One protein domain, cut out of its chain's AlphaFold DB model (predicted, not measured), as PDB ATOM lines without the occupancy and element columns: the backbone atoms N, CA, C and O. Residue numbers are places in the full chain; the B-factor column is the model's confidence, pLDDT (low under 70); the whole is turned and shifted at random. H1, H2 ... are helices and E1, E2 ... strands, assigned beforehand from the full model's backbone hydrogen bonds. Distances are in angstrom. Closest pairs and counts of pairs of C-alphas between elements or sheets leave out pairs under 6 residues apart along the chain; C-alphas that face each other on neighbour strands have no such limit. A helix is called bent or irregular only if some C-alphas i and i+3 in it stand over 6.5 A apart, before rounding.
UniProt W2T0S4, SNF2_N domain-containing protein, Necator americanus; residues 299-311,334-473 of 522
ATOM      1  N   ASP A 299     225.714 233.059 234.605       48.41
ATOM      2  CA  ASP A 299     224.434 233.752 234.621       48.41
ATOM      3  C   ASP A 299     224.229 234.362 236.014       48.41
ATOM      4  O   ASP A 299     223.870 233.669 236.971       48.41
ATOM      5  N   GLU A 300     224.564 235.648 236.144       47.53
ATOM      6  CA  GLU A 300     224.587 236.355 237.424       47.53
ATOM      7  C   GLU A 300     223.208 236.299 238.074       47.53
ATOM      8  O   GLU A 300     223.111 236.226 239.297       47.53
ATOM      9  N   THR A 301     222.142 236.223 237.266       47.19
ATOM     10  CA  THR A 301     220.778 236.033 237.757       47.19
ATOM     11  C   THR A 301     220.576 234.651 238.374       47.19
ATOM     12  O   THR A 301     220.035 234.562 239.473       47.19
ATOM     13  N   LYS A 302     221.080 233.568 237.765       45.62
ATOM     14  CA  LYS A 302     221.012 232.216 238.352       45.62
ATOM     15  C   LYS A 302     221.860 232.091 239.615       45.62
ATOM     16  O   LYS A 302     221.399 231.500 240.587       45.62
ATOM     17  N   LEU A 303     223.059 232.678 239.636       50.75
ATOM     18  CA  LEU A 303     223.888 232.763 240.846       50.75
ATOM     19  C   LEU A 303     223.186 233.561 241.953       50.75
ATOM     20  O   LEU A 303     223.220 233.170 243.120       50.75
ATOM     21  N   TYR A 304     222.547 234.676 241.599       49.25
ATOM     22  CA  TYR A 304     221.803 235.526 242.524       49.25
ATOM     23  C   TYR A 304     220.557 234.822 243.083       49.25
ATOM     24  O   TYR A 304     220.306 234.861 244.283       49.25
ATOM     25  N   ILE A 305     219.810 234.099 242.248       45.16
ATOM     26  CA  ILE A 305     218.665 233.283 242.677       45.16
ATOM     27  C   ILE A 305     219.136 232.155 243.603       45.16
ATOM     28  O   ILE A 305     218.577 231.967 244.683       45.16
ATOM     29  N   GLN A 306     220.204 231.445 243.225       45.12
ATOM     30  CA  GLN A 306     220.785 230.380 244.042       45.12
ATOM     31  C   GLN A 306     221.268 230.906 245.397       45.12
ATOM     32  O   GLN A 306     221.053 230.276 246.426       45.12
ATOM     33  N   SER A 307     221.911 232.069 245.420       45.97
ATOM     34  CA  SER A 307     222.394 232.680 246.659       45.97
ATOM     35  C   SER A 307     221.280 233.266 247.513       45.97
ATOM     36  O   SER A 307     221.360 233.139 248.729       45.97
ATOM     37  N   ARG A 308     220.208 233.816 246.931       46.81
ATOM     38  CA  ARG A 308     219.012 234.222 247.685       46.81
ATOM     39  C   ARG A 308     218.332 233.021 248.343       46.81
ATOM     40  O   ARG A 308     217.934 233.135 249.492       46.81
ATOM     41  N   ALA A 309     218.281 231.874 247.664       44.31
ATOM     42  CA  ALA A 309     217.792 230.619 248.243       44.31
ATOM     43  C   ALA A 309     218.693 230.078 249.373       44.31
ATOM     44  O   ALA A 309     218.226 229.366 250.255       44.31
ATOM     45  N   LEU A 310     219.988 230.413 249.360       47.03
ATOM     46  CA  LEU A 310     220.933 230.050 250.421       47.03
ATOM     47  C   LEU A 310     220.968 231.064 251.577       47.03
ATOM     48  O   LEU A 310     221.310 230.680 252.691       47.03
ATOM     49  N   LEU A 311     220.660 232.342 251.315       41.00
ATOM     50  CA  LEU A 311     220.654 233.451 252.280       41.00
ATOM     51  C   LEU A 311     219.290 233.691 252.926       41.00
ATOM     52  O   LEU A 311     219.240 234.340 253.967       41.00
ATOM     53  N   GLN A 334     222.185 225.716 259.223       37.78
ATOM     54  CA  GLN A 334     223.162 225.947 258.139       37.78
ATOM     55  C   GLN A 334     224.619 225.688 258.584       37.78
ATOM     56  O   GLN A 334     225.009 226.204 259.628       37.78
ATOM     57  N   GLN A 335     225.422 224.991 257.744       39.72
ATOM     58  CA  GLN A 335     226.895 225.139 257.514       39.72
ATOM     59  C   GLN A 335     227.459 224.001 256.615       39.72
ATOM     60  O   GLN A 335     227.573 222.874 257.064       39.72
ATOM     61  N   SER A 336     227.822 224.238 255.347       41.69
ATOM     62  CA  SER A 336     228.106 223.159 254.363       41.69
ATOM     63  C   SER A 336     229.454 222.415 254.538       41.69
ATOM     64  O   SER A 336     230.521 222.908 254.176       41.69
ATOM     65  N   ALA A 337     229.388 221.166 254.995       48.62
ATOM     66  CA  ALA A 337     230.358 220.097 254.786       48.62
ATOM     67  C   ALA A 337     229.793 219.068 253.788       48.62
ATOM     68  O   ALA A 337     229.400 217.963 254.150       48.62
ATOM     69  N   ASP A 338     229.696 219.451 252.516       57.25
ATOM     70  CA  ASP A 338     229.205 218.553 251.463       57.25
ATOM     71  C   ASP A 338     230.247 217.475 251.070       57.25
ATOM     72  O   ASP A 338     231.430 217.561 251.394       57.25
ATOM     73  N   GLU A 339     229.853 216.451 250.325       55.91
ATOM     74  CA  GLU A 339     230.797 215.560 249.640       55.91
ATOM     75  C   GLU A 339     231.551 216.290 248.497       55.91
ATOM     76  O   GLU A 339     231.067 217.300 247.969       55.91
ATOM     77  N   MET A 340     232.739 215.805 248.091       62.78
ATOM     78  CA  MET A 340     233.491 216.400 246.967       62.78
ATOM     79  C   MET A 340     232.635 216.455 245.704       62.78
ATOM     80  O   MET A 340     231.942 215.491 245.402       62.78
ATOM     81  N   GLY A 341     232.737 217.513 244.902       59.84
ATOM     82  CA  GLY A 341     232.067 217.559 243.595       59.84
ATOM     83  C   GLY A 341     230.582 217.941 243.627       59.84
ATOM     84  O   GLY A 341     229.943 217.934 242.583       59.84
ATOM     85  N   LEU A 342     230.043 218.358 244.777       65.12
ATOM     86  CA  LEU A 342     228.696 218.945 244.892       65.12
ATOM     87  C   LEU A 342     228.646 220.460 244.595       65.12
ATOM     88  O   LEU A 342     227.684 221.142 244.942       65.12
ATOM     89  N   GLY A 343     229.691 221.012 243.970       67.12
ATOM     90  CA  GLY A 343     229.719 222.420 243.556       67.12
ATOM     91  C   GLY A 343     229.857 223.420 244.709       67.12
ATOM     92  O   GLY A 343     229.381 224.547 244.600       67.12
ATOM     93  N   LYS A 344     230.515 223.042 245.813       72.12
ATOM     94  CA  LYS A 344     230.695 223.916 246.988       72.12
ATOM     95  C   LYS A 344     231.332 225.259 246.629       72.12
ATOM     96  O   LYS A 344     230.873 226.296 247.091       72.12
ATOM     97  N   THR A 345     232.343 225.257 245.766       75.38
ATOM     98  CA  THR A 345     233.000 226.483 245.293       75.38
ATOM     99  C   THR A 345     232.053 227.384 244.517       75.38
ATOM    100  O   THR A 345     232.052 228.590 244.740       75.38
ATOM    101  N   LEU A 346     231.186 226.815 243.673       70.88
ATOM    102  CA  LEU A 346     230.152 227.591 242.986       70.88
ATOM    103  C   LEU A 346     229.181 228.204 243.994       70.88
ATOM    104  O   LEU A 346     228.929 229.397 243.928       70.88
ATOM    105  N   CYS A 347     228.729 227.429 244.982       70.06
ATOM    106  CA  CYS A 347     227.888 227.917 246.076       70.06
ATOM    107  C   CYS A 347     228.540 229.095 246.832       70.06
ATOM    108  O   CYS A 347     227.899 230.120 247.065       70.06
ATOM    109  N   MET A 348     229.836 228.994 247.148       73.50
ATOM    110  CA  MET A 348     230.603 230.074 247.778       73.50
ATOM    111  C   MET A 348     230.657 231.331 246.903       73.50
ATOM    112  O   MET A 348     230.399 232.431 247.390       73.50
ATOM    113  N   ILE A 349     230.956 231.176 245.611       75.19
ATOM    114  CA  ILE A 349     231.000 232.292 244.658       75.19
ATOM    115  C   ILE A 349     229.619 232.948 244.544       75.19
ATOM    116  O   ILE A 349     229.536 234.172 244.635       75.19
ATOM    117  N   SER A 350     228.537 232.167 244.455       70.88
ATOM    118  CA  SER A 350     227.161 232.683 244.442       70.88
ATOM    119  C   SER A 350     226.893 233.588 245.646       70.88
ATOM    120  O   SER A 350     226.369 234.690 245.495       70.88
ATOM    121  N   LEU A 351     227.294 233.164 246.849       71.25
ATOM    122  CA  LEU A 351     227.105 233.934 248.085       71.25
ATOM    123  C   LEU A 351     227.929 235.226 248.131       71.25
ATOM    124  O   LEU A 351     227.491 236.231 248.701       71.25
ATOM    125  N   ILE A 352     229.132 235.213 247.559       74.56
ATOM    126  CA  ILE A 352     229.973 236.410 247.438       74.56
ATOM    127  C   ILE A 352     229.333 237.393 246.453       74.56
ATOM    128  O   ILE A 352     229.236 238.584 246.755       74.56
ATOM    129  N   VAL A 353     228.854 236.895 245.310       75.56
ATOM    130  CA  VAL A 353     228.191 237.696 244.273       75.56
ATOM    131  C   VAL A 353     226.903 238.327 244.803       75.56
ATOM    132  O   VAL A 353     226.732 239.535 244.646       75.56
ATOM    133  N   ALA A 354     226.049 237.584 245.513       71.06
ATOM    134  CA  ALA A 354     224.860 238.158 246.155       71.06
ATOM    135  C   ALA A 354     225.203 239.254 247.160       71.06
ATOM    136  O   ALA A 354     224.641 240.346 247.096       71.06
ATOM    137  N   ALA A 355     226.167 239.002 248.048       72.44
ATOM    138  CA  ALA A 355     226.598 240.006 249.017       72.44
ATOM    139  C   ALA A 355     227.144 241.269 248.321       72.44
ATOM    140  O   ALA A 355     226.955 242.389 248.796       72.44
ATOM    141  N   LYS A 356     227.811 241.114 247.170       74.06
ATOM    142  CA  LYS A 356     228.274 242.241 246.352       74.06
ATOM    143  C   LYS A 356     227.107 242.988 245.701       74.06
ATOM    144  O   LYS A 356     227.115 244.220 245.697       74.06
ATOM    145  N   ALA A 357     226.109 242.276 245.183       73.69
ATOM    146  CA  ALA A 357     224.908 242.863 244.595       73.69
ATOM    147  C   ALA A 357     224.107 243.674 245.629       73.69
ATOM    148  O   ALA A 357     223.747 244.820 245.364       73.69
ATOM    149  N   GLU A 358     223.933 243.145 246.839       73.62
ATOM    150  CA  GLU A 358     223.258 243.835 247.943       73.62
ATOM    151  C   GLU A 358     223.986 245.127 248.347       73.62
ATOM    152  O   GLU A 358     223.368 246.179 248.522       73.62
ATOM    153  N   ARG A 359     225.324 245.105 248.399       72.31
ATOM    154  CA  ARG A 359     226.123 246.321 248.631       72.31
ATOM    155  C   ARG A 359     225.928 247.353 247.524       72.31
ATOM    156  O   ARG A 359     225.841 248.544 247.810       72.31
ATOM    157  N   LYS A 360     225.862 246.925 246.257       75.25
ATOM    158  CA  LYS A 360     225.572 247.834 245.135       75.25
ATOM    159  C   LYS A 360     224.174 248.446 245.270       75.25
ATOM    160  O   LYS A 360     224.031 249.640 245.019       75.25
ATOM    161  N   LEU A 361     223.178 247.673 245.707       77.94
ATOM    162  CA  LEU A 361     221.826 248.176 245.960       77.94
ATOM    163  C   LEU A 361     221.823 249.227 247.078       77.94
ATOM    164  O   LEU A 361     221.346 250.338 246.869       77.94
ATOM    165  N   ARG A 362     222.478 248.942 248.209       79.56
ATOM    166  CA  ARG A 362     222.631 249.902 249.315       79.56
ATOM    167  C   ARG A 362     223.314 251.207 248.895       79.56
ATOM    168  O   ARG A 362     222.931 252.268 249.380       79.56
ATOM    169  N   ARG A 363     224.288 251.150 247.976       79.69
ATOM    170  CA  ARG A 363     224.919 252.348 247.384       79.69
ATOM    171  C   ARG A 363     223.941 253.163 246.545       79.69
ATOM    172  O   ARG A 363     223.951 254.384 246.648       79.69
ATOM    173  N   LYS A 364     223.093 252.509 245.744       78.56
ATOM    174  CA  LYS A 364     222.044 253.187 244.961       78.56
ATOM    175  C   LYS A 364     221.005 253.855 245.866       78.56
ATOM    176  O   LYS A 364     220.561 254.954 245.568       78.56
ATOM    177  N   GLU A 365     220.672 253.221 246.985       85.00
ATOM    178  CA  GLU A 365     219.741 253.748 247.992       85.00
ATOM    179  C   GLU A 365     220.362 254.807 248.924       85.00
ATOM    180  O   GLU A 365     219.675 255.330 249.798       85.00
ATOM    181  N   GLY A 366     221.661 255.106 248.792       80.44
ATOM    182  CA  GLY A 366     222.362 256.069 249.650       80.44
ATOM    183  C   GLY A 366     222.580 255.605 251.098       80.44
ATOM    184  O   GLY A 366     222.926 256.413 251.953       80.44
ATOM    185  N   ARG A 367     222.405 254.309 251.393       77.31
ATOM    186  CA  ARG A 367     222.639 253.688 252.714       77.31
ATOM    187  C   ARG A 367     224.036 253.050 252.807       77.31
ATOM    188  O   ARG A 367     224.201 251.937 253.324       77.31
ATOM    189  N   ASP A 368     225.050 253.727 252.263       77.56
ATOM    190  CA  ASP A 368     226.432 253.236 252.145       77.56
ATOM    191  C   ASP A 368     227.458 253.978 253.016       77.56
ATOM    192  O   ASP A 368     228.649 253.689 252.911       77.56
ATOM    193  N   GLU A 369     227.016 254.871 253.907       77.12
ATOM    194  CA  GLU A 369     227.897 255.699 254.751       77.12
ATOM    195  C   GLU A 369     228.930 254.856 255.517       77.12
ATOM    196  O   GLU A 369     230.141 255.020 255.362       77.12
ATOM    197  N   LYS A 370     228.447 253.824 256.217       68.00
ATOM    198  CA  LYS A 370     229.276 252.839 256.924       68.00
ATOM    199  C   LYS A 370     230.323 252.167 256.021       68.00
ATOM    200  O   LYS A 370     231.465 251.952 256.427       68.00
ATOM    201  N   ASP A 371     229.954 251.824 254.788       68.06
ATOM    202  CA  ASP A 371     230.850 251.131 253.857       68.06
ATOM    203  C   ASP A 371     231.922 252.086 253.303       68.06
ATOM    204  O   ASP A 371     233.069 251.675 253.094       68.06
ATOM    205  N   ARG A 372     231.578 253.367 253.093       72.19
ATOM    206  CA  ARG A 372     232.517 254.414 252.659       72.19
ATOM    207  C   ARG A 372     233.560 254.716 253.720       72.19
ATOM    208  O   ARG A 372     234.749 254.703 253.396       72.19
ATOM    209  N   GLU A 373     233.138 254.908 254.968       72.19
ATOM    210  CA  GLU A 373     234.049 255.136 256.092       72.19
ATOM    211  C   GLU A 373     235.080 254.005 256.214       72.19
ATOM    212  O   GLU A 373     236.273 254.248 256.408       72.19
ATOM    213  N   ARG A 374     234.662 252.749 256.011       64.00
ATOM    214  CA  ARG A 374     235.579 251.597 256.050       64.00
ATOM    215  C   ARG A 374     236.524 251.544 254.870       64.00
ATOM    216  O   ARG A 374     237.723 251.368 255.076       64.00
ATOM    217  N   LYS A 375     236.028 251.757 253.646       67.38
ATOM    218  CA  LYS A 375     236.906 251.853 252.469       67.38
ATOM    219  C   LYS A 375     237.936 252.969 252.644       67.38
ATOM    220  O   LYS A 375     239.070 252.819 252.193       67.38
ATOM    221  N   GLN A 376     237.580 254.052 253.329       67.75
ATOM    222  CA  GLN A 376     238.496 255.142 253.648       67.75
ATOM    223  C   GLN A 376     239.528 254.751 254.717       67.75
ATOM    224  O   GLN A 376     240.705 255.054 254.531       67.75
ATOM    225  N   LYS A 377     239.138 254.015 255.770       66.00
ATOM    226  CA  LYS A 377     240.064 253.476 256.789       66.00
ATOM    227  C   LYS A 377     241.042 252.445 256.208       66.00
ATOM    228  O   LYS A 377     242.240 252.544 256.453       66.00
ATOM    229  N   ILE A 378     240.563 251.517 255.380       65.81
ATOM    230  CA  ILE A 378     241.397 250.516 254.686       65.81
ATOM    231  C   ILE A 378     242.375 251.213 253.730       65.81
ATOM    232  O   ILE A 378     243.574 250.929 253.743       65.81
ATOM    233  N   LYS A 379     241.891 252.202 252.963       65.50
ATOM    234  CA  LYS A 379     242.731 253.022 252.079       65.50
ATOM    235  C   LYS A 379     243.784 253.819 252.854       65.50
ATOM    236  O   LYS A 379     244.906 253.948 252.375       65.50
ATOM    237  N   ALA A 380     243.446 254.335 254.037       61.53
ATOM    238  CA  ALA A 380     244.386 255.053 254.898       61.53
ATOM    239  C   ALA A 380     245.512 254.147 255.428       61.53
ATOM    240  O   ALA A 380     246.619 254.629 255.645       61.53
ATOM    241  N   ARG A 381     245.253 252.840 255.572       63.53
ATOM    242  CA  ARG A 381     246.242 251.826 255.978       63.53
ATOM    243  C   ARG A 381     247.060 251.249 254.816       63.53
ATOM    244  O   ARG A 381     247.936 250.422 255.039       63.53
ATOM    245  N   GLY A 382     246.811 251.684 253.578       58.91
ATOM    246  CA  GLY A 382     247.587 251.264 252.405       58.91
ATOM    247  C   GLY A 382     247.279 249.851 251.898       58.91
ATOM    248  O   GLY A 382     247.993 249.357 251.030       58.91
ATOM    249  N   ILE A 383     246.213 249.213 252.395       62.88
ATOM    250  CA  ILE A 383     245.731 247.936 251.862       62.88
ATOM    251  C   ILE A 383     244.988 248.230 250.554       62.88
ATOM    252  O   ILE A 383     244.162 249.146 250.476       62.88
ATOM    253  N   ALA A 384     245.335 247.490 249.502       57.88
ATOM    254  CA  ALA A 384     244.755 247.664 248.176       57.88
ATOM    255  C   ALA A 384     243.224 247.479 248.205       57.88
ATOM    256  O   ALA A 384     242.687 246.754 249.040       57.88
ATOM    257  N   ARG A 385     242.513 248.192 247.317       62.53
ATOM    258  CA  ARG A 385     241.047 248.392 247.337       62.53
ATOM    259  C   ARG A 385     240.243 247.144 246.921       62.53
ATOM    260  O   ARG A 385     239.260 247.290 246.208       62.53
ATOM    261  N   ALA A 386     240.629 245.951 247.358       66.25
ATOM    262  CA  ALA A 386     239.913 244.730 247.016       66.25
ATOM    263  C   ALA A 386     238.688 244.507 247.899       66.25
ATOM    264  O   ALA A 386     238.729 244.686 249.118       66.25
ATOM    265  N   ASP A 387     237.606 244.056 247.270       71.75
ATOM    266  CA  ASP A 387     236.412 243.584 247.965       71.75
ATOM    267  C   ASP A 387     236.573 242.106 248.401       71.75
ATOM    268  O   ASP A 387     235.943 241.685 249.379       71.75
ATOM    269  N   VAL A 388     237.422 241.330 247.704       78.75
ATOM    270  CA  VAL A 388     237.744 239.922 247.997       78.75
ATOM    271  C   VAL A 388     239.254 239.681 247.936       78.75
ATOM    272  O   VAL A 388     239.909 240.035 246.958       78.75
ATOM    273  N   VAL A 389     239.801 239.022 248.958       82.44
ATOM    274  CA  VAL A 389     241.207 238.608 249.022       82.44
ATOM    275  C   VAL A 389     241.285 237.085 249.064       82.44
ATOM    276  O   VAL A 389     240.717 236.448 249.948       82.44
ATOM    277  N   ILE A 390     241.994 236.494 248.109       86.31
ATOM    278  CA  ILE A 390     242.297 235.063 248.064       86.31
ATOM    279  C   ILE A 390     243.742 234.885 248.508       86.31
ATOM    280  O   ILE A 390     244.642 235.527 247.977       86.31
ATOM    281  N   THR A 391     243.973 234.018 249.485       87.38
ATOM    282  CA  THR A 391     245.307 233.728 250.012       87.38
ATOM    283  C   THR A 391     245.468 232.240 250.317       87.38
ATOM    284  O   THR A 391     244.515 231.451 250.281       87.38
ATOM    285  N   THR A 392     246.697 231.830 250.612       89.88
ATOM    286  CA  THR A 392     247.033 230.469 251.022       89.88
ATOM    287  C   THR A 392     247.248 230.396 252.531       89.88
ATOM    288  O   THR A 392     247.661 231.352 253.190       89.88
ATOM    289  N   TYR A 393     246.982 229.221 253.104       89.12
ATOM    290  CA  TYR A 393     247.181 228.962 254.531       89.12
ATOM    291  C   TYR A 393     248.623 229.226 254.991       89.12
ATOM    292  O   TYR A 393     248.851 229.687 256.109       89.12
ATOM    293  N   THR A 394     249.597 228.933 254.129       89.75
ATOM    294  CA  THR A 394     251.027 229.114 254.396       89.75
ATOM    295  C   THR A 394     251.420 230.588 254.419       89.75
ATOM    296  O   THR A 394     252.138 231.000 255.329       89.75
ATOM    297  N   LEU A 395     250.921 231.394 253.475       88.38
ATOM    298  CA  LEU A 395     251.151 232.839 253.452       88.38
ATOM    299  C   LEU A 395     250.603 233.505 254.711       88.38
ATOM    300  O   LEU A 395     251.353 234.196 255.400       88.38
ATOM    301  N   LEU A 396     249.351 233.203 255.067       88.31
ATOM    302  CA  LEU A 396     248.728 233.719 256.284       88.31
ATOM    303  C   LEU A 396     249.543 233.355 257.535       88.31
ATOM    304  O   LEU A 396     249.844 234.215 258.363       88.31
ATOM    305  N   ALA A 397     249.947 232.088 257.666       88.25
ATOM    306  CA  ALA A 397     250.747 231.638 258.803       88.25
ATOM    307  C   ALA A 397     252.088 232.385 258.906       88.25
ATOM    308  O   ALA A 397     252.506 232.771 260.000       88.25
ATOM    309  N   ASN A 398     252.747 232.609 257.768       87.69
ATOM    310  CA  ASN A 398     254.027 233.305 257.702       87.69
ATOM    311  C   ASN A 398     253.896 234.798 258.020       87.69
ATOM    312  O   ASN A 398     254.773 235.363 258.676       87.69
ATOM    313  N   GLU A 399     252.829 235.449 257.562       83.69
ATOM    314  CA  GLU A 399     252.588 236.873 257.792       83.69
ATOM    315  C   GLU A 399     252.328 237.163 259.275       83.69
ATOM    316  O   GLU A 399     252.991 238.014 259.878       83.69
ATOM    317  N   VAL A 400     251.472 236.348 259.890       81.69
ATOM    318  CA  VAL A 400     251.154 236.409 261.320       81.69
ATOM    319  C   VAL A 400     252.378 236.079 262.188       81.69
ATOM    320  O   VAL A 400     252.629 236.725 263.210       81.69
ATOM    321  N   GLU A 401     253.203 235.101 261.795       81.19
ATOM    322  CA  GLU A 401     254.433 234.779 262.531       81.19
ATOM    323  C   GLU A 401     255.471 235.912 262.453       81.19
ATOM    324  O   GLU A 401     256.155 236.194 263.445       81.19
ATOM    325  N   LYS A 402     255.591 236.584 261.300       76.38
ATOM    326  CA  LYS A 402     256.473 237.750 261.132       76.38
ATOM    327  C   LYS A 402     256.035 238.914 262.023       76.38
ATOM    328  O   LYS A 402     256.903 239.525 262.650       76.38
ATOM    329  N   GLY A 403     254.731 239.191 262.107       68.81
ATOM    330  CA  GLY A 403     254.174 240.184 263.037       68.81
ATOM    331  C   GLY A 403     254.530 239.853 264.488       68.81
ATOM    332  O   GLY A 403     255.171 240.645 265.179       68.81
ATOM    333  N   TYR A 404     254.277 238.607 264.897       68.62
ATOM    334  CA  TYR A 404     254.531 238.141 266.263       68.62
ATOM    335  C   TYR A 404     256.011 238.215 266.692       68.62
ATOM    336  O   TYR A 404     256.331 238.547 267.836       68.62
ATOM    337  N   LYS A 405     256.955 237.910 265.790       68.62
ATOM    338  CA  LYS A 405     258.397 238.020 266.088       68.62
ATOM    339  C   LYS A 405     258.854 239.472 266.230       68.62
ATOM    340  O   LYS A 405     259.708 239.747 267.073       68.62
ATOM    341  N   LYS A 406     258.299 240.392 265.432       64.31
ATOM    342  CA  LYS A 406     258.597 241.829 265.538       64.31
ATOM    343  C   LYS A 406     258.111 242.402 266.869       64.31
ATOM    344  O   LYS A 406     258.875 243.116 267.513       64.31
ATOM    345  N   GLU A 407     256.913 242.013 267.303       63.88
ATOM    346  CA  GLU A 407     256.339 242.404 268.595       63.88
ATOM    347  C   GLU A 407     257.229 241.974 269.776       63.88
ATOM    348  O   GLU A 407     257.546 242.775 270.654       63.88
ATOM    349  N   ARG A 408     257.710 240.723 269.769       64.94
ATOM    350  CA  ARG A 408     258.587 240.199 270.831       64.94
ATOM    351  C   ARG A 408     259.979 240.825 270.862       64.94
ATOM    352  O   ARG A 408     260.568 240.928 271.933       64.94
ATOM    353  N   ALA A 409     260.534 241.196 269.709       66.75
ATOM    354  CA  ALA A 409     261.897 241.719 269.630       66.75
ATOM    355  C   ALA A 409     262.008 243.171 270.129       66.75
ATOM    356  O   ALA A 409     263.085 243.582 270.562       66.75
ATOM    357  N   ARG A 410     260.929 243.962 270.045       59.62
ATOM    358  CA  ARG A 410     260.882 245.378 270.437       59.62
ATOM    359  C   ARG A 410     259.457 245.725 270.898       59.62
ATOM    360  O   ARG A 410     258.598 245.858 270.031       59.62
ATOM    361  N   PRO A 411     259.198 245.972 272.196       51.34
ATOM    362  CA  PRO A 411     257.918 246.514 272.634       51.34
ATOM    363  C   PRO A 411     257.868 247.996 272.243       51.34
ATOM    364  O   PRO A 411     258.200 248.883 273.023       51.34
ATOM    365  N   ARG A 412     257.559 248.275 270.977       53.50
ATOM    366  CA  ARG A 412     257.140 249.606 270.528       53.50
ATOM    367  C   ARG A 412     255.611 249.661 270.555       53.50
ATOM    368  O   ARG A 412     254.959 248.632 270.717       53.50
ATOM    369  N   SER A 413     255.086 250.880 270.552       53.69
ATOM    370  CA  SER A 413     253.707 251.289 270.855       53.69
ATOM    371  C   SER A 413     252.586 250.326 270.402       53.69
ATOM    372  O   SER A 413     252.745 249.620 269.409       53.69
ATOM    373  N   PRO A 414     251.417 250.325 271.082       54.12
ATOM    374  CA  PRO A 414     250.291 249.412 270.825       54.12
ATOM    375  C   PRO A 414     249.814 249.318 269.367       54.12
ATOM    376  O   PRO A 414     249.273 248.290 268.986       54.12
ATOM    377  N   SER A 415     250.049 250.349 268.552       51.84
ATOM    378  CA  SER A 415     249.472 250.499 267.213       51.84
ATOM    379  C   SER A 415     250.333 249.999 266.041       51.84
ATOM    380  O   SER A 415     249.920 250.178 264.903       51.84
ATOM    381  N   GLU A 416     251.528 249.431 266.267       50.50
ATOM    382  CA  GLU A 416     252.417 248.914 265.190       50.50
ATOM    383  C   GLU A 416     252.485 247.368 265.144       50.50
ATOM    384  O   GLU A 416     253.428 246.790 264.595       50.50
ATOM    385  N   LYS A 417     251.539 246.675 265.790       51.69
ATOM    386  CA  LYS A 417     251.739 245.294 266.264       51.69
ATOM    387  C   LYS A 417     251.228 244.168 265.363       51.69
ATOM    388  O   LYS A 417     251.644 243.031 265.581       51.69
ATOM    389  N   CYS A 418     250.394 244.431 264.364       60.28
ATOM    390  CA  CYS A 418     249.674 243.359 263.675       60.28
ATOM    391  C   CYS A 418     250.068 243.224 262.202       60.28
ATOM    392  O   CYS A 418     250.539 244.159 261.555       60.28
ATOM    393  N   SER A 419     249.938 242.010 261.670       70.19
ATOM    394  CA  SER A 419     250.014 241.821 260.221       70.19
ATOM    395  C   SER A 419     248.875 242.600 259.536       70.19
ATOM    396  O   SER A 419     247.788 242.688 260.107       70.19
ATOM    397  N   PRO A 420     249.072 243.144 258.319       72.69
ATOM    398  CA  PRO A 420     248.014 243.823 257.566       72.69
ATOM    399  C   PRO A 420     246.698 243.037 257.486       72.69
ATOM    400  O   PRO A 420     245.629 243.638 257.471       72.69
ATOM    401  N   LEU A 421     246.763 241.701 257.466       77.62
ATOM    402  CA  LEU A 421     245.583 240.831 257.481       77.62
ATOM    403  C   LEU A 421     244.893 240.720 258.854       77.62
ATOM    404  O   LEU A 421     243.680 240.526 258.888       77.62
ATOM    405  N   GLU A 422     245.628 240.836 259.966       78.19
ATOM    406  CA  GLU A 422     245.083 240.845 261.339       78.19
ATOM    407  C   GLU A 422     244.453 242.192 261.705       78.19
ATOM    408  O   GLU A 422     243.513 242.239 262.485       78.19
ATOM    409  N   GLU A 423     244.946 243.292 261.134       74.75
ATOM    410  CA  GLU A 423     244.395 244.630 261.380       74.75
ATOM    411  C   GLU A 423     243.029 244.866 260.719       74.75
ATOM    412  O   GLU A 423     242.352 245.859 261.014       74.75
ATOM    413  N   VAL A 424     242.652 244.004 259.775       76.31
ATOM    414  CA  VAL A 424     241.396 244.096 259.036       76.31
ATOM    415  C   VAL A 424     240.344 243.233 259.714       76.31
ATOM    416  O   VAL A 424     240.511 242.026 259.863       76.31
ATOM    417  N   HIS A 425     239.210 243.851 260.033       78.69
ATOM    418  CA  HIS A 425     238.003 243.132 260.405       78.69
ATOM    419  C   HIS A 425     237.295 242.618 259.138       78.69
ATOM    420  O   HIS A 425     236.929 243.397 258.244       78.69
ATOM    421  N   TRP A 426     237.122 241.302 259.022       81.81
ATOM    422  CA  TRP A 426     236.578 240.652 257.826       81.81
ATOM    423  C   TRP A 426     235.058 240.411 257.944       81.81
ATOM    424  O   TRP A 426     234.554 240.018 258.984       81.81
ATOM    425  N   ALA A 427     234.283 240.622 256.877       77.00
ATOM    426  CA  ALA A 427     232.866 240.219 256.817       77.00
ATOM    427  C   ALA A 427     232.775 238.711 256.940       77.00
ATOM    428  O   ALA A 427     231.891 238.153 257.583       77.00
ATOM    429  N   ARG A 428     233.649 238.050 256.182       79.38
ATOM    430  CA  ARG A 428     233.562 236.628 255.946       79.38
ATOM    431  C   ARG A 428     234.947 236.060 255.756       79.38
ATOM    432  O   ARG A 428     235.709 236.543 254.923       79.38
ATOM    433  N   ILE A 429     235.228 234.996 256.489       86.31
ATOM    434  CA  ILE A 429     236.386 234.138 256.268       86.31
ATOM    435  C   ILE A 429     235.859 232.795 255.800       86.31
ATOM    436  O   ILE A 429     235.045 232.172 256.481       86.31
ATOM    437  N   ILE A 430     236.321 232.352 254.638       86.31
ATOM    438  CA  ILE A 430     235.975 231.063 254.056       86.31
ATOM    439  C   ILE A 430     237.229 230.197 254.024       86.31
ATOM    440  O   ILE A 430     238.232 230.536 253.393       86.31
ATOM    441  N   LEU A 431     237.152 229.074 254.726       87.38
ATOM    442  CA  LEU A 431     238.211 228.090 254.863       87.38
ATOM    443  C   LEU A 431     237.888 226.906 253.966       87.38
ATOM    444  O   LEU A 431     237.071 226.059 254.327       87.38
ATOM    445  N   ASP A 432     238.518 226.857 252.800       86.44
ATOM    446  CA  ASP A 432     238.431 225.695 251.926       86.44
ATOM    447  C   ASP A 432     239.389 224.610 252.423       86.44
ATOM    448  O   ASP A 432     240.509 224.907 252.855       86.44
ATOM    449  N   GLU A 433     238.943 223.362 252.398       82.12
ATOM    450  CA  GLU A 433     239.610 222.230 253.038       82.12
ATOM    451  C   GLU A 433     239.993 222.472 254.506       82.12
ATOM    452  O   GLU A 433     241.126 222.247 254.940       82.12
ATOM    453  N   ALA A 434     239.014 222.890 255.315       83.25
ATOM    454  CA  ALA A 434     239.205 223.237 256.727       83.25
ATOM    455  C   ALA A 434     239.795 222.101 257.593       83.25
ATOM    456  O   ALA A 434     240.293 222.348 258.693       83.25
ATOM    457  N   HIS A 435     239.824 220.857 257.100       80.50
ATOM    458  CA  HIS A 435     240.530 219.757 257.757       80.50
ATOM    459  C   HIS A 435     242.032 220.060 257.972       80.50
ATOM    460  O   HIS A 435     242.625 219.541 258.919       80.50
ATOM    461  N   GLN A 436     242.629 220.955 257.171       81.62
ATOM    462  CA  GLN A 436     244.021 221.407 257.314       81.62
ATOM    463  C   GLN A 436     244.310 222.121 258.647       81.62
ATOM    464  O   GLN A 436     245.439 222.083 259.133       81.62
ATOM    465  N   ILE A 437     243.305 222.739 259.281       84.19
ATOM    466  CA  ILE A 437     243.469 223.490 260.541       84.19
ATOM    467  C   ILE A 437     242.976 222.734 261.784       84.19
ATOM    468  O   ILE A 437     242.867 223.325 262.860       84.19
ATOM    469  N   LYS A 438     242.726 221.422 261.668       82.75
ATOM    470  CA  LYS A 438     242.248 220.556 262.766       82.75
ATOM    471  C   LYS A 438     243.143 220.606 264.012       82.75
ATOM    472  O   LYS A 438     242.660 220.489 265.137       82.75
ATOM    473  N   ASN A 439     244.452 220.761 263.823       82.88
ATOM    474  CA  ASN A 439     245.426 220.744 264.909       82.88
ATOM    475  C   ASN A 439     245.677 222.158 265.452       82.88
ATOM    476  O   ASN A 439     246.433 222.929 264.857       82.88
ATOM    477  N   LYS A 440     245.132 222.459 266.639       85.81
ATOM    478  CA  LYS A 440     245.268 223.767 267.320       85.81
ATOM    479  C   LYS A 440     246.708 224.227 267.577       85.81
ATOM    480  O   LYS A 440     246.966 225.415 267.734       85.81
ATOM    481  N   SER A 441     247.654 223.291 267.672       84.62
ATOM    482  CA  SER A 441     249.070 223.586 267.923       84.62
ATOM    483  C   SER A 441     249.793 224.125 266.689       84.62
ATOM    484  O   SER A 441     250.867 224.715 266.818       84.62
ATOM    485  N   THR A 442     249.224 223.936 265.497       88.38
ATOM    486  CA  THR A 442     249.854 224.359 264.246       88.38
ATOM    487  C   THR A 442     249.850 225.878 264.109       88.38
ATOM    488  O   THR A 442     248.912 226.564 264.521       88.38
ATOM    489  N   LYS A 443     250.905 226.413 263.486       89.12
ATOM    490  CA  LYS A 443     251.024 227.849 263.197       89.12
ATOM    491  C   LYS A 443     249.857 228.347 262.344       89.12
ATOM    492  O   LYS A 443     249.308 229.401 262.634       89.12
ATOM    493  N   THR A 444     249.438 227.548 261.368       89.31
ATOM    494  CA  THR A 444     248.296 227.826 260.495       89.31
ATOM    495  C   THR A 444     246.988 227.954 261.267       89.31
ATOM    496  O   THR A 444     246.294 228.953 261.111       89.31
ATOM    497  N   SER A 445     246.666 226.991 262.140       87.31
ATOM    498  CA  SER A 445     245.447 227.043 262.960       87.31
ATOM    499  C   SER A 445     245.445 228.283 263.857       87.31
ATOM    500  O   SER A 445     244.475 229.036 263.886       87.31
ATOM    501  N   ARG A 446     246.584 228.580 264.496       87.81
ATOM    502  CA  ARG A 446     246.746 229.786 265.318       87.81
ATOM    503  C   ARG A 446     246.596 231.082 264.523       87.81
ATOM    504  O   ARG A 446     246.004 232.020 265.041       87.81
ATOM    505  N   ALA A 447     247.135 231.141 263.308       88.19
ATOM    506  CA  ALA A 447     247.034 232.316 262.449       88.19
ATOM    507  C   ALA A 447     245.588 232.566 262.002       88.19
ATOM    508  O   ALA A 447     245.102 233.683 262.112       88.19
ATOM    509  N   VAL A 448     244.863 231.516 261.603       88.88
ATOM    510  CA  VAL A 448     243.439 231.621 261.240       88.88
ATOM    511  C   VAL A 448     242.582 232.054 262.432       88.88
ATOM    512  O   VAL A 448     241.712 232.904 262.276       88.88
ATOM    513  N   CYS A 449     242.837 231.521 263.633       87.12
ATOM    514  CA  CYS A 449     242.088 231.896 264.838       87.12
ATOM    515  C   CYS A 449     242.296 233.353 265.280       87.12
ATOM    516  O   CYS A 449     241.475 233.857 266.041       87.12
ATOM    517  N   ARG A 450     243.378 234.007 264.841       85.94
ATOM    518  CA  ARG A 450     243.672 235.412 265.157       85.94
ATOM    519  C   ARG A 450     242.952 236.404 264.253       85.94
ATOM    520  O   ARG A 450     242.808 237.551 264.646       85.94
ATOM    521  N   LEU A 451     242.509 235.980 263.071       86.56
ATOM    522  CA  LEU A 451     241.766 236.853 262.170       86.56
ATOM    523  C   LEU A 451     240.367 237.131 262.722       86.56
ATOM    524  O   LEU A 451     239.619 236.201 263.036       86.56
ATOM    525  N   GLU A 452     239.985 238.399 262.784       82.75
ATOM    526  CA  GLU A 452     238.666 238.817 263.257       82.75
ATOM    527  C   GLU A 452     237.649 238.836 262.111       82.75
ATOM    528  O   GLU A 452     237.946 239.325 261.017       82.75
ATOM    529  N   ALA A 453     236.457 238.269 262.337       83.38
ATOM    530  CA  ALA A 453     235.399 238.268 261.333       83.38
ATOM    531  C   ALA A 453     233.989 238.053 261.890       83.38
ATOM    532  O   ALA A 453     233.834 237.282 262.837       83.38
ATOM    533  N   ASP A 454     232.975 238.602 261.211       75.19
ATOM    534  CA  ASP A 454     231.556 238.375 261.544       75.19
ATOM    535  C   ASP A 454     231.099 236.954 261.226       75.19
ATOM    536  O   ASP A 454     230.430 236.301 262.025       75.19
ATOM    537  N   ALA A 455     231.444 236.462 260.035       76.31
ATOM    538  CA  ALA A 455     231.030 235.148 259.571       76.31
ATOM    539  C   ALA A 455     232.240 234.273 259.234       76.31
ATOM    540  O   ALA A 455     233.139 234.667 258.491       76.31
ATOM    541  N   ARG A 456     232.240 233.030 259.721       80.81
ATOM    542  CA  ARG A 456     233.277 232.038 259.408       80.81
ATOM    543  C   ARG A 456     232.650 230.795 258.801       80.81
ATOM    544  O   ARG A 456     231.767 230.184 259.391       80.81
ATOM    545  N   TRP A 457     233.111 230.440 257.610       81.50
ATOM    546  CA  TRP A 457     232.607 229.322 256.827       81.50
ATOM    547  C   TRP A 457     233.717 228.290 256.710       81.50
ATOM    548  O   TRP A 457     234.775 228.575 256.154       81.50
ATOM    549  N   CYS A 458     233.488 227.096 257.249       80.00
ATOM    550  CA  CYS A 458     234.425 225.986 257.137       80.00
ATOM    551  C   CYS A 458     233.898 225.003 256.103       80.00
ATOM    552  O   CYS A 458     232.903 224.328 256.345       80.00
ATOM    553  N   VAL A 459     234.575 224.915 254.962       77.81
ATOM    554  CA  VAL A 459     234.244 223.958 253.912       77.81
ATOM    555  C   VAL A 459     235.214 222.794 254.015       77.81
ATOM    556  O   VAL A 459     236.429 222.946 253.924       77.81
ATOM    557  N   THR A 460     234.680 221.606 254.271       74.38
ATOM    558  CA  THR A 460     235.478 220.383 254.359       74.38
ATOM    559  C   THR A 460     234.675 219.186 253.881       74.38
ATOM    560  O   THR A 460     233.447 219.210 253.866       74.38
ATOM    561  N   GLU A 461     235.375 218.151 253.437       67.38
ATOM    562  CA  GLU A 461     234.787 216.885 253.000       67.38
ATOM    563  C   GLU A 461     234.753 215.838 254.119       67.38
ATOM    564  O   GLU A 461     233.951 214.908 254.078       67.38
ATOM    565  N   LYS A 462     235.626 215.971 255.127       63.72
ATOM    566  CA  LYS A 462     235.807 214.974 256.190       63.72
ATOM    567  C   LYS A 462     235.944 215.660 257.547       63.72
ATOM    568  O   LYS A 462     237.005 216.181 257.892       63.72
ATOM    569  N   SER A 463     234.871 215.638 258.338       61.06
ATOM    570  CA  SER A 463     234.910 216.012 259.754       61.06
ATOM    571  C   SER A 463     235.499 214.867 260.582       61.06
ATOM    572  O   SER A 463     235.284 213.695 260.291       61.06
ATOM    573  N   ALA A 464     236.279 215.189 261.615       56.38
ATOM    574  CA  ALA A 464     236.813 214.174 262.517       56.38
ATOM    575  C   ALA A 464     235.683 213.578 263.374       56.38
ATOM    576  O   ALA A 464     234.995 214.319 264.078       56.38
ATOM    577  N   ASP A 465     235.554 212.250 263.376       57.75
ATOM    578  CA  ASP A 465     234.390 211.529 263.924       57.75
ATOM    579  C   ASP A 465     234.079 211.798 265.403       57.75
ATOM    580  O   ASP A 465     232.953 211.643 265.873       57.75
ATOM    581  N   ARG A 466     235.084 212.262 266.145       56.94
ATOM    582  CA  ARG A 466     235.064 212.397 267.601       56.94
ATOM    583  C   ARG A 466     234.191 213.547 268.127       56.94
ATOM    584  O   ARG A 466     233.896 213.557 269.316       56.94
ATOM    585  N   LEU A 467     233.777 214.497 267.280       55.19
ATOM    586  CA  LEU A 467     232.961 215.663 267.678       55.19
ATOM    587  C   LEU A 467     231.606 215.732 266.950       55.19
ATOM    588  O   LEU A 467     230.897 216.731 267.033       55.19
ATOM    589  N   ASN A 468     231.213 214.657 266.262       57.00
ATOM    590  CA  ASN A 468     230.039 214.642 265.387       57.00
ATOM    591  C   ASN A 468     228.700 214.895 266.109       57.00
ATOM    592  O   ASN A 468     227.755 215.320 265.458       57.00
ATOM    593  N   LEU A 469     228.576 214.669 267.425       54.84
ATOM    594  CA  LEU A 469     227.303 214.895 268.128       54.84
ATOM    595  C   LEU A 469     226.994 216.387 268.336       54.84
ATOM    596  O   LEU A 469     225.876 216.812 268.072       54.84
ATOM    597  N   LEU A 470     227.992 217.176 268.743       58.38
ATOM    598  CA  LEU A 470     227.869 218.629 268.917       58.38
ATOM    599  C   LEU A 470     227.942 219.372 267.579       58.38
ATOM    600  O   LEU A 470     227.330 220.419 267.420       58.38
ATOM    601  N   MET A 471     228.668 218.826 266.600       61.06
ATOM    602  CA  MET A 471     228.816 219.465 265.289       61.06
ATOM    603  C   MET A 471     227.584 219.283 264.394       61.06
ATOM    604  O   MET A 471     227.415 220.061 263.468       61.06
ATOM    605  N   LYS A 472     226.689 218.323 264.665       56.47
ATOM    606  CA  LYS A 472     225.470 218.096 263.859       56.47
ATOM    607  C   LYS A 472     224.559 219.325 263.748       56.47
ATOM    608  O   LYS A 472     223.932 219.500 262.712       56.47
ATOM    609  N   THR A 473     224.494 220.173 264.775       55.00
ATOM    610  CA  THR A 473     223.693 221.414 264.756       55.00
ATOM    611  C   THR A 473     224.365 222.546 263.981       55.00
ATOM    612  O   THR A 473     223.702 223.491 263.571       55.00
TER     613      THR A 473
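AT A GLANCE: This is residues 299 to 311 and 334 to 473 of the 522 residues of the protein "SNF2_N domain-containing protein" of Necator americanus (UniProt W2T0S4). The domain is a loosely built, flat arrangement with a pair of side-by-side parallel strands, E2 and E3, in its middle; the long helix H2 runs past them on one side, and H4 and H6, packed on each other about perpendicular, lie on the other. H1 packs across H2, H3 turns off beyond H2's last residue, and residues 409 to 414 and residues 465 to 470 of H7 stick out. The printed part has 153 residues with seven named helices and three named strands, in the order H1 H2 H3 E1 H4 E2 H5 H6 E3 H7, and is mostly helix. It is only just loose, close to compact, with a radius of gyration of the C-alphas of 18.0 A and spans of 52 by 49 by 24 A.

IN THESE COORDINATES: Find C-alpha 300 at (224.587, 236.355, 237.424), where H1 begins; it runs to residue 311, 15.6 A. After the cut, H2 spans residues 344 to 364, 30.6 A, and H3 residues 369 to 380, 16.5 A. Strand E1 is residues 388 to 391. From C-alpha 393 at (247.181, 228.962, 254.531), H4 runs 24.6 A to residue 409. Next come E2, residues 426 to 432, 16.2 A; H5, residues 434 to 437; H6, residues 443 to 450; and E3, residues 453 to 459, 16.2 A. H7, residues 465 to 473, ends at C-alpha 473 at (223.693, 221.414, 264.756); it is irregular, with C-alphas 466 and 469 8.2 A apart.

HOW THE PARTS SIT: Start at E2 and E3, parallel neighbours at 13 degrees, where N 431 and O 457 are 2.8 A apart and N 455 and O 427 are 3.0 A apart, within hydrogen-bond range. E2, H5, H6 and E3 form a strand-helix-strand unit, two parallel strands joined through helices, with a right-handed crossover. H2 and E2 are near each other. H1 touches H2 about perpendicular, at 83 degrees, on residues 347 to 354 of H2 alone; the closest C-alphas, those of Leu 303 and Ser 350, are 4.9 A apart. H4 touches H6 about perpendicular, at 79 degrees, closest at the C-alphas of Ala 397 and Thr 444, 4.8 A. H5 and H6 are close but not clearly touching, with the C-alphas of Ile 437 and Ser 445 4.7 A apart. H3 is near H2, H7 touches no helix, and E1 pairs with no named strand. Each O i to N i+4 pair is within hydrogen-bond range in H1, H2, H3, H4 and H6; H7 has 2 of 5 and, for O i to N i+3, 1 of 6, and H5 is too short for an i+4 pair.

THE WHOLE: Look to Lys 302 and Arg 410 for the two C-alphas farthest apart, 52.8 A. Residues 312 to 333 are not printed, and C-alphas 311 and 334 are 9.8 A apart across the cut. The link from H4 to E2, 16 residues, is long. The mean pLDDT of the printed part is 70.1, and 67 residues are under 70, among them residues 299 to 311, 403 to 418 and 461 to 473.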